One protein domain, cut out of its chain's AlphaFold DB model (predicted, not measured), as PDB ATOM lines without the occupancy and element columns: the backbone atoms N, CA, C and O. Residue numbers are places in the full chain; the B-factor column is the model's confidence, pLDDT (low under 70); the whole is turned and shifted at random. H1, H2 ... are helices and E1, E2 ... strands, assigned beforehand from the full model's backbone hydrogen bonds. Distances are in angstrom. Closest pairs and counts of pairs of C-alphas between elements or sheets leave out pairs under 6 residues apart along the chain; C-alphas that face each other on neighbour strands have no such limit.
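What this domain is: This is residues 125 to 200 of the 250 residues of an uncharacterized protein of Williamsia sp. Leaf354 (UniProt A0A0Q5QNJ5). With little regular structure, this domain is a small hairpin of two strands, E1 and E2, near the middle of long loops, with three short helices around it. The 76 printed residues, 28 of them in named elements, run H1, E1, E2, H2, H3: mixed, antiparallel in the sheet. The whole is compact, radius of gyration of the C-alphas 12.1 A, spanning 32 by 25 by 21 A.

Where its parts are: H1, residues 136 to 141, begins at C-alpha (24.416, 8.198, 3.857). E1 is 159 to 162, E2 173 to 176 and H2 178 to 184, 10.2 A long. H3, 192 to 198, ends at C-alpha (18.263, -9.820, 22.133).

How they stand to each other: In the hairpin E1 and E2, N 161 and O 174 are 2.8 A apart, within hydrogen-bond range. The closest C-alphas of E1 and H2, Gln 159 and Pro 178, are 6.7 A apart. H2 and H3 only just touch, with 3 pairs of C-alphas within 8 A, closest Val 184 and Val 192, 6.5 A, about perpendicular at 82 degrees. H1 is apart from H2 and H3; its closest C-alphas with E2, Glu 138 and Ala 175, are 6.9 A apart. Every O i to N i+4 pair is within range in H2 and H3, but 0 of 2 in H1, with 2 of 3 O i to N i+3 pairs.

The domain as a whole: The printed part has no cut; the link H1 to E1 is long. The farthest C-alphas, Lys 153 and Pro 167, are 35.7 A apart. pLDDT is under 70 in 30 residues, among them 127 to 140 and 163 to 172.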
ATOM      1  N   PRO A 125      38.985   1.367  20.980       65.75
ATOM      2  CA  PRO A 125      39.389   1.172  19.588       65.75
ATOM      3  C   PRO A 125      38.403   1.802  18.589       65.75
ATOM      4  O   PRO A 125      38.692   1.858  17.393       65.75
ATOM      5  N   CYS A 126      37.232   2.265  19.043       73.06
ATOM      6  CA  CYS A 126      36.241   2.887  18.171       73.06
ATOM      7  C   CYS A 126      36.645   4.329  17.836       73.06
ATOM      8  O   CYS A 126      36.894   5.139  18.724       73.06
ATOM      9  N   ALA A 127      36.697   4.649  16.542       60.62
ATOM     10  CA  ALA A 127      36.991   5.999  16.075       60.62
ATOM     11  C   ALA A 127      35.804   6.947  16.309       60.62
ATOM     12  O   ALA A 127      34.641   6.553  16.193       60.62
ATOM     13  N   ASP A 128      36.118   8.214  16.582       56.78
ATOM     14  CA  ASP A 128      35.121   9.255  16.805       56.78
ATOM     15  C   ASP A 128      34.166   9.433  15.619       56.78
ATOM     16  O   ASP A 128      34.512   9.270  14.442       56.78
ATOM     17  N   VAL A 129      32.944   9.848  15.957       52.84
ATOM     18  CA  VAL A 129      31.846  10.035  15.002       52.84
ATOM     19  C   VAL A 129      32.217  11.027  13.896       52.84
ATOM     20  O   VAL A 129      31.724  10.896  12.777       52.84
ATOM     21  N   ASP A 130      33.080  12.005  14.196       53.03
ATOM     22  CA  ASP A 130      33.537  13.061  13.285       53.03
ATOM     23  C   ASP A 130      34.645  12.637  12.321       53.03
ATOM     24  O   ASP A 130      34.721  13.162  11.209       53.03
ATOM     25  N   THR A 131      35.465  11.663  12.702       52.03
ATOM     26  CA  THR A 131      36.621  11.209  11.917       52.03
ATOM     27  C   THR A 131      36.239  10.160  10.881       52.03
ATOM     28  O   THR A 131      36.889  10.044   9.842       52.03
ATOM     29  N   MET A 132      35.159   9.418  11.128       50.97
ATOM     30  CA  MET A 132      34.600   8.481  10.164       50.97
ATOM     31  C   MET A 132      33.313   9.051   9.580       50.97
ATOM     32  O   MET A 132      32.273   9.081  10.233       50.97
ATOM     33  N   GLY A 133      33.372   9.500   8.327       49.09
ATOM     34  CA  GLY A 133      32.171   9.856   7.581       49.09
ATOM     35  C   GLY A 133      31.199   8.678   7.578       49.09
ATOM     36  O   GLY A 133      31.460   7.669   6.930       49.09
ATOM     37  N   VAL A 134      30.094   8.797   8.318       52.53
ATOM     38  CA  VAL A 134      28.976   7.855   8.229       52.53
ATOM     39  C   VAL A 134      28.449   7.990   6.811       52.53
ATOM     40  O   VAL A 134      28.007   9.077   6.418       52.53
ATOM     41  N   SER A 135      28.534   6.931   6.009       52.88
ATOM     42  CA  SER A 135      27.983   7.027   4.662       52.88
ATOM     43  C   SER A 135      26.467   7.229   4.776       52.88
ATOM     44  O   SER A 135      25.807   6.646   5.641       52.88
ATOM     45  N   ALA A 136      25.873   8.036   3.895       52.31
ATOM     46  CA  ALA A 136      24.416   8.198   3.857       52.31
ATOM     47  C   ALA A 136      23.690   6.838   3.738       52.31
ATOM     48  O   ALA A 136      22.566   6.681   4.216       52.31
ATOM     49  N   VAL A 137      24.362   5.829   3.174       51.53
ATOM     50  CA  VAL A 137      23.866   4.457   3.044       51.53
ATOM     51  C   VAL A 137      23.805   3.729   4.394       51.53
ATOM     52  O   VAL A 137      22.808   3.068   4.671       51.53
ATOM     53  N   GLU A 138      24.776   3.915   5.292       56.59
ATOM     54  CA  GLU A 138      24.752   3.336   6.650       56.59
ATOM     55  C   GLU A 138      23.593   3.902   7.487       56.59
ATOM     56  O   GLU A 138      22.925   3.168   8.217       56.59
ATOM     57  N   SER A 139      23.268   5.188   7.305       58.97
ATOM     58  CA  SER A 139      22.128   5.823   7.985       58.97
ATOM     59  C   SER A 139      20.764   5.236   7.584       58.97
ATOM     60  O   SER A 139      19.822   5.256   8.379       58.97
ATOM     61  N   SER A 140      20.661   4.657   6.380       65.12
ATOM     62  CA  SER A 140      19.407   4.099   5.851       65.12
ATOM     63  C   SER A 140      18.989   2.780   6.516       65.12
ATOM     64  O   SER A 140      17.800   2.446   6.564       65.12
ATOM     65  N   TRP A 141      19.946   2.048   7.091       74.12
ATOM     66  CA  TRP A 141      19.699   0.749   7.717       74.12
ATOM     67  C   TRP A 141      19.181   0.854   9.159       74.12
ATOM     68  O   TRP A 141      18.470  -0.048   9.632       74.12
ATOM     69  N   GLY A 142      19.454   1.983   9.817       82.25
ATOM     70  CA  GLY A 142      19.194   2.209  11.237       82.25
ATOM     71  C   GLY A 142      20.270   1.594  12.133       82.25
ATOM     72  O   GLY A 142      21.315   1.154  11.667       82.25
ATOM     73  N   CYS A 143      20.009   1.564  13.437       87.00
ATOM     74  CA  CYS A 143      20.941   0.993  14.407       87.00
ATOM     75  C   CYS A 143      20.929  -0.540  14.334       87.00
ATOM     76  O   CYS A 143      19.865  -1.147  14.471       87.00
ATOM     77  N   THR A 144      22.099  -1.168  14.210       86.62
ATOM     78  CA  THR A 144      22.263  -2.629  14.198       86.62
ATOM     79  C   THR A 144      21.802  -3.267  15.510       86.62
ATOM     80  O   THR A 144      21.092  -4.266  15.457       86.62
ATOM     81  N   GLY A 145      22.114  -2.651  16.661       88.88
ATOM     82  CA  GLY A 145      21.720  -3.124  17.997       88.88
ATOM     83  C   GLY A 145      20.203  -3.121  18.220       88.88
ATOM     84  O   GLY A 145      19.542  -4.143  18.080       88.88
ATOM     85  N   CYS A 146      19.608  -1.962  18.518       89.38
ATOM     86  CA  CYS A 146      18.165  -1.889  18.805       89.38
ATOM     87  C   CYS A 146      17.248  -2.025  17.573       89.38
ATOM     88  O   CYS A 146      16.026  -2.061  17.702       89.38
ATOM     89  N   GLY A 147      17.793  -2.011  16.355       86.25
ATOM     90  CA  GLY A 147      17.008  -2.085  15.126       86.25
ATOM     91  C   GLY A 147      16.189  -0.831  14.792       86.25
ATOM     92  O   GLY A 147      15.531  -0.821  13.745       86.25
ATOM     93  N   ARG A 148      16.203   0.210  15.637       86.06
ATOM     94  CA  ARG A 148      15.437   1.442  15.417       86.06
ATOM     95  C   ARG A 148      15.921   2.145  14.146       86.06
ATOM     96  O   ARG A 148      17.121   2.249  13.891       86.06
ATOM     97  N   ARG A 149      14.962   2.620  13.353       80.44
ATOM     98  CA  ARG A 149      15.180   3.511  12.210       80.44
ATOM     99  C   ARG A 149      14.633   4.884  12.572       80.44
ATOM    100  O   ARG A 149      13.598   4.971  13.231       80.44
ATOM    101  N   TRP A 150      15.314   5.934  12.141       76.62
ATOM    102  CA  TRP A 150      14.882   7.308  12.365       76.62
ATOM    103  C   TRP A 150      14.490   7.931  11.033       76.62
ATOM    104  O   TRP A 150      15.222   7.828  10.051       76.62
ATOM    105  N   ALA A 151      13.311   8.547  10.998       64.12
ATOM    106  CA  ALA A 151      12.836   9.305   9.852       64.12
ATOM    107  C   ALA A 151      12.930  10.799  10.187       64.12
ATOM    108  O   ALA A 151      12.356  11.247  11.176       64.12
ATOM    109  N   GLY A 152      13.646  11.571   9.364       63.12
ATOM    110  CA  GLY A 152      13.720  13.032   9.477       63.12
ATOM    111  C   GLY A 152      15.114  13.592   9.775       63.12
ATOM    112  O   GLY A 152      16.102  12.870   9.862       63.12
ATOM    113  N   LYS A 153      15.186  14.923   9.904       58.78
ATOM    114  CA  LYS A 153      16.440  15.679  10.108       58.78
ATOM    115  C   LYS A 153      17.027  15.552  11.521       58.78
ATOM    116  O   LYS A 153      18.142  15.996  11.746       58.78
ATOM    117  N   THR A 154      16.281  14.971  12.459       65.00
ATOM    118  CA  THR A 154      16.659  14.814  13.876       65.00
ATOM    119  C   THR A 154      17.134  13.396  14.206       65.00
ATOM    120  O   THR A 154      17.117  12.989  15.365       65.00
ATOM    121  N   SER A 155      17.509  12.611  13.194       67.06
ATOM    122  CA  SER A 155      18.086  11.282  13.395       67.06
ATOM    123  C   SER A 155      19.406  11.393  14.165       67.06
ATOM    124  O   SER A 155      20.234  12.236  13.809       67.06
ATOM    125  N   PRO A 156      19.636  10.563  15.199       74.25
ATOM    126  CA  PRO A 156      20.920  10.531  15.866       74.25
ATOM    127  C   PRO A 156      21.981  10.094  14.863       74.25
ATOM    128  O   PRO A 156      21.740   9.240  14.002       74.25
ATOM    129  N   ARG A 157      23.169  10.672  14.990       77.56
ATOM    130  CA  ARG A 157      24.310  10.242  14.197       77.56
ATOM    131  C   ARG A 157      24.710   8.847  14.664       77.56
ATOM    132  O   ARG A 157      25.067   8.665  15.826       77.56
ATOM    133  N   LEU A 158      24.580   7.863  13.776       80.44
ATOM    134  CA  LEU A 158      25.031   6.507  14.061       80.44
ATOM    135  C   LEU A 158      26.554   6.489  14.179       80.44
ATOM    136  O   LEU A 158      27.249   7.193  13.449       80.44
ATOM    137  N   GLN A 159      27.047   5.691  15.109       80.44
ATOM    138  CA  GLN A 159      28.450   5.543  15.453       80.44
ATOM    139  C   GLN A 159      28.939   4.194  14.932       80.44
ATOM    140  O   GLN A 159      28.226   3.191  15.037       80.44
ATOM    141  N   ARG A 160      30.129   4.177  14.326       79.75
ATOM    142  CA  ARG A 160      30.744   2.949  13.817       79.75
ATOM    143  C   ARG A 160      31.439   2.239  14.971       79.75
ATOM    144  O   ARG A 160      32.292   2.829  15.622       79.75
ATOM    145  N   HIS A 161      31.092   0.980  15.179       81.00
ATOM    146  CA  HIS A 161      31.693   0.127  16.193       81.00
ATOM    147  C   HIS A 161      32.436  -1.021  15.516       81.00
ATOM    148  O   HIS A 161      31.856  -1.688  14.653       81.00
ATOM    149  N   GLN A 162      33.701  -1.241  15.882       75.75
ATOM    150  CA  GLN A 162      34.491  -2.342  15.335       75.75
ATOM    151  C   GLN A 162      34.084  -3.648  16.004       75.75
ATOM    152  O   GLN A 162      34.222  -3.797  17.214       75.75
ATOM    153  N   THR A 163      33.626  -4.619  15.225       67.69
ATOM    154  CA  THR A 163      33.388  -5.972  15.729       67.69
ATOM    155  C   THR A 163      34.651  -6.796  15.523       67.69
ATOM    156  O   THR A 163      35.101  -6.963  14.391       67.69
ATOM    157  N   VAL A 164      35.226  -7.311  16.611       54.88
ATOM    158  CA  VAL A 164      36.486  -8.080  16.592       54.88
ATOM    159  C   VAL A 164      36.287  -9.513  16.054       54.88
ATOM    160  O   VAL A 164      37.252 -10.189  15.718       54.88
ATOM    161  N   GLU A 165      35.037  -9.970  15.913       52.66
ATOM    162  CA  GLU A 165      34.676 -11.384  15.712       52.66
ATOM    163  C   GLU A 165      33.916 -11.661  14.399       52.66
ATOM    164  O   GLU A 165      32.925 -12.387  14.392       52.66
ATOM    165  N   VAL A 166      34.344 -11.101  13.262       51.12
ATOM    166  CA  VAL A 166      33.757 -11.472  11.956       51.12
ATOM    167  C   VAL A 166      34.779 -12.296  11.161       51.12
ATOM    168  O   VAL A 166      35.776 -11.732  10.715       51.12
ATOM    169  N   PRO A 167      34.589 -13.622  10.980       38.75
ATOM    170  CA  PRO A 167      35.603 -14.493  10.378       38.75
ATOM    171  C   PRO A 167      35.712 -14.440   8.843       38.75
ATOM    172  O   PRO A 167      36.331 -15.329   8.267       38.75
ATOM    173  N   TYR A 168      35.121 -13.467   8.150       41.16
ATOM    174  CA  TYR A 168      35.149 -13.408   6.683       41.16
ATOM    175  C   TYR A 168      35.279 -11.965   6.194       41.16
ATOM    176  O   TYR A 168      34.823 -11.054   6.876       41.16
ATOM    177  N   ASP A 169      35.903 -11.797   5.023       41.53
ATOM    178  CA  ASP A 169      36.366 -10.567   4.346       41.53
ATOM    179  C   ASP A 169      35.333  -9.429   4.113       41.53
ATOM    180  O   ASP A 169      35.576  -8.526   3.315       41.53
ATOM    181  N   ASP A 170      34.211  -9.396   4.830       47.91
ATOM    182  CA  ASP A 170      33.173  -8.375   4.721       47.91
ATOM    183  C   ASP A 170      32.974  -7.618   6.048       47.91
ATOM    184  O   ASP A 170      32.412  -8.119   7.017       47.91
ATOM    185  N   ILE A 171      33.436  -6.362   6.043       53.59
ATOM    186  CA  ILE A 171      33.094  -5.245   6.944       53.59
ATOM    187  C   ILE A 171      33.001  -5.616   8.441       53.59
ATOM    188  O   ILE A 171      31.920  -5.804   8.990       53.59
ATOM    189  N   GLY A 172      34.137  -5.561   9.146       61.28
ATOM    190  CA  GLY A 172      34.223  -5.676  10.614       61.28
ATOM    191  C   GLY A 172      33.668  -4.477  11.401       61.28
ATOM    192  O   GLY A 172      34.239  -4.102  12.424       61.28
ATOM    193  N   TRP A 173      32.608  -3.826  10.910       71.62
ATOM    194  CA  TRP A 173      32.020  -2.635  11.522       71.62
ATOM    195  C   TRP A 173      30.492  -2.693  11.518       71.62
ATOM    196  O   TRP A 173      29.871  -3.054  10.518       71.62
ATOM    197  N   VAL A 174      29.874  -2.242  12.609       80.88
ATOM    198  CA  VAL A 174      28.419  -2.056  12.725       80.88
ATOM    199  C   VAL A 174      28.076  -0.605  13.037       80.88
ATOM    200  O   VAL A 174      28.893   0.129  13.585       80.88
ATOM    201  N   ALA A 175      26.855  -0.182  12.707       82.19
ATOM    202  CA  ALA A 175      26.360   1.156  13.014       82.19
ATOM    203  C   ALA A 175      25.417   1.103  14.224       82.19
ATOM    204  O   ALA A 175      24.349   0.492  14.162       82.19
ATOM    205  N   LEU A 176      25.784   1.749  15.328       85.50
ATOM    206  CA  LEU A 176      24.986   1.804  16.555       85.50
ATOM    207  C   LEU A 176      24.491   3.229  16.805       85.50
ATOM    208  O   LEU A 176      25.164   4.196  16.469       85.50
ATOM    209  N   CYS A 177      23.303   3.393  17.384       86.31
ATOM    210  CA  CYS A 177      22.951   4.699  17.944       86.31
ATOM    211  C   CYS A 177      23.769   4.971  19.212       86.31
ATOM    212  O   CYS A 177      24.218   3.999  19.822       86.31
ATOM    213  N   PRO A 178      23.888   6.239  19.652       84.25
ATOM    214  CA  PRO A 178      24.660   6.593  20.841       84.25
ATOM    215  C   PRO A 178      24.360   5.703  22.047       84.25
ATOM    216  O   PRO A 178      25.258   5.073  22.580       84.25
ATOM    217  N   SER A 179      23.081   5.491  22.365       87.50
ATOM    218  CA  SER A 179      22.697   4.634  23.492       87.50
ATOM    219  C   SER A 179      23.113   3.168  23.328       87.50
ATOM    220  O   SER A 179      23.553   2.547  24.286       87.50
ATOM    221  N   CYS A 180      22.982   2.581  22.133       88.81
ATOM    222  CA  CYS A 180      23.450   1.210  21.905       88.81
ATOM    223  C   CYS A 180      24.977   1.121  21.930       88.81
ATOM    224  O   CYS A 180      25.508   0.088  22.319       88.81
ATOM    225  N   HIS A 181      25.660   2.182  21.507       88.06
ATOM    226  CA  HIS A 181      27.109   2.256  21.535       88.06
ATOM    227  C   HIS A 181      27.632   2.364  22.976       88.06
ATOM    228  O   HIS A 181      28.542   1.634  23.350       88.06
ATOM    229  N   ASP A 182      26.996   3.187  23.816       86.56
ATOM    230  CA  ASP A 182      27.295   3.268  25.248       86.56
ATOM    231  C   ASP A 182      27.126   1.891  25.922       86.56
ATOM    232  O   ASP A 182      28.004   1.449  26.656       86.56
ATOM    233  N   ILE A 183      26.035   1.172  25.615       88.38
ATOM    234  CA  ILE A 183      25.742  -0.156  26.185       88.38
ATOM    235  C   ILE A 183      26.832  -1.184  25.855       88.38
ATOM    236  O   ILE A 183      27.256  -1.919  26.744       88.38
ATOM    237  N   VAL A 184      27.302  -1.258  24.603       87.44
ATOM    238  CA  VAL A 184      28.344  -2.241  24.229       87.44
ATOM    239  C   VAL A 184      29.710  -1.922  24.845       87.44
ATOM    240  O   VAL A 184      30.549  -2.818  24.953       87.44
ATOM    241  N   HIS A 185      29.914  -0.672  25.269       86.19
ATOM    242  CA  HIS A 185      31.104  -0.219  25.987       86.19
ATOM    243  C   HIS A 185      30.960  -0.245  27.510       86.19
ATOM    244  O   HIS A 185      31.922   0.075  28.206       86.19
ATOM    245  N   GLN A 186      29.809  -0.650  28.057       86.25
ATOM    246  CA  GLN A 186      29.753  -0.948  29.484       86.25
ATOM    247  C   GLN A 186      30.755  -2.078  29.793       86.25
ATOM    248  O   GLN A 186      30.823  -3.045  29.028       86.25
ATOM    249  N   PRO A 187      31.511  -2.013  30.907       85.44
ATOM    250  CA  PRO A 187      32.579  -2.979  31.194       85.44
ATOM    251  C   PRO A 187      32.116  -4.442  31.195       85.44
ATOM    252  O   PRO A 187      32.848  -5.341  30.776       85.44
ATOM    253  N   LEU A 188      30.871  -4.649  31.642       84.56
ATOM    254  CA  LEU A 188      30.153  -5.926  31.668       84.56
ATOM    255  C   LEU A 188      28.913  -5.913  30.754       84.56
ATOM    256  O   LEU A 188      27.944  -6.626  31.006       84.56
ATOM    257  N   GLY A 189      28.907  -5.049  29.736       83.50
ATOM    258  CA  GLY A 189      27.807  -4.918  28.784       83.50
ATOM    259  C   GLY A 189      27.691  -6.116  27.836       83.50
ATOM    260  O   GLY A 189      28.613  -6.925  27.740       83.50
ATOM    261  N   PRO A 190      26.589  -6.231  27.077       86.19
ATOM    262  CA  PRO A 190      26.397  -7.297  26.096       86.19
ATOM    263  C   PRO A 190      27.328  -7.135  24.892       86.19
ATOM    264  O   PRO A 190      27.797  -6.028  24.597       86.19
ATOM    265  N   SER A 191      27.609  -8.230  24.192       84.81
ATOM    266  CA  SER A 191      28.282  -8.190  22.894       84.81
ATOM    267  C   SER A 191      27.369  -7.519  21.863       84.81
ATOM    268  O   SER A 191      26.169  -7.331  22.088       84.81
ATOM    269  N   VAL A 192      27.915  -7.146  20.703       85.12
ATOM    270  CA  VAL A 192      27.086  -6.615  19.608       85.12
ATOM    271  C   VAL A 192      26.019  -7.628  19.192       85.12
ATOM    272  O   VAL A 192      24.878  -7.235  18.953       85.12
ATOM    273  N   ASP A 193      26.368  -8.913  19.151       86.69
ATOM    274  CA  ASP A 193      25.460 -10.001  18.795       86.69
ATOM    275  C   ASP A 193      24.360 -10.171  19.834       86.69
ATOM    276  O   ASP A 193      23.183 -10.198  19.475       86.69
ATOM    277  N   GLU A 194      24.717 -10.207  21.116       88.56
ATOM    278  CA  GLU A 194      23.755 -10.278  22.221       88.56
ATOM    279  C   GLU A 194      22.801  -9.083  22.197       88.56
ATOM    280  O   GLU A 194      21.581  -9.254  22.255       88.56
ATOM    281  N   LEU A 195      23.328  -7.867  22.024       90.62
ATOM    282  CA  LEU A 195      22.506  -6.665  21.943       90.62
ATOM    283  C   LEU A 195      21.592  -6.689  20.712       90.62
ATOM    284  O   LEU A 195      20.414  -6.335  20.797       90.62
ATOM    285  N   MET A 196      22.122  -7.081  19.555       90.19
ATOM    286  CA  MET A 196      21.377  -7.120  18.301       90.19
ATOM    287  C   MET A 196      20.286  -8.186  18.329       90.19
ATOM    288  O   MET A 196      19.137  -7.898  17.988       90.19
ATOM    289  N   PHE A 197      20.633  -9.422  18.671       90.88
ATOM    290  CA  PHE A 197      19.704 -10.539  18.633       90.88
ATOM    291  C   PHE A 197      18.742 -10.547  19.824       90.88
ATOM    292  O   PHE A 197      17.586 -10.931  19.642       90.88
ATOM    293  N   GLY A 198      19.150 -10.027  20.985       91.25
ATOM    294  CA  GLY A 198      18.263  -9.820  22.133       91.25
ATOM    295  C   GLY A 198      17.130  -8.826  21.845       91.25
ATOM    296  O   GLY A 198      16.018  -8.984  22.338       91.25
ATOM    297  N   ASN A 199      17.359  -7.844  20.964       91.38
ATOM    298  CA  ASN A 199      16.326  -6.902  20.509       91.38
ATOM    299  C   ASN A 199      15.479  -7.420  19.328       91.38
ATOM    300  O   ASN A 199      14.653  -6.684  18.775       91.38
ATOM    301  N   ARG A 200      15.685  -8.664  18.884       90.75
ATOM    302  CA  ARG A 200      14.946  -9.266  17.767       90.75
ATOM    303  C   ARG A 200      14.010 -10.363  18.276       90.75
ATOM    304  O   ARG A 200      14.299 -10.999  19.285       90.75
TER     305      ARG A 200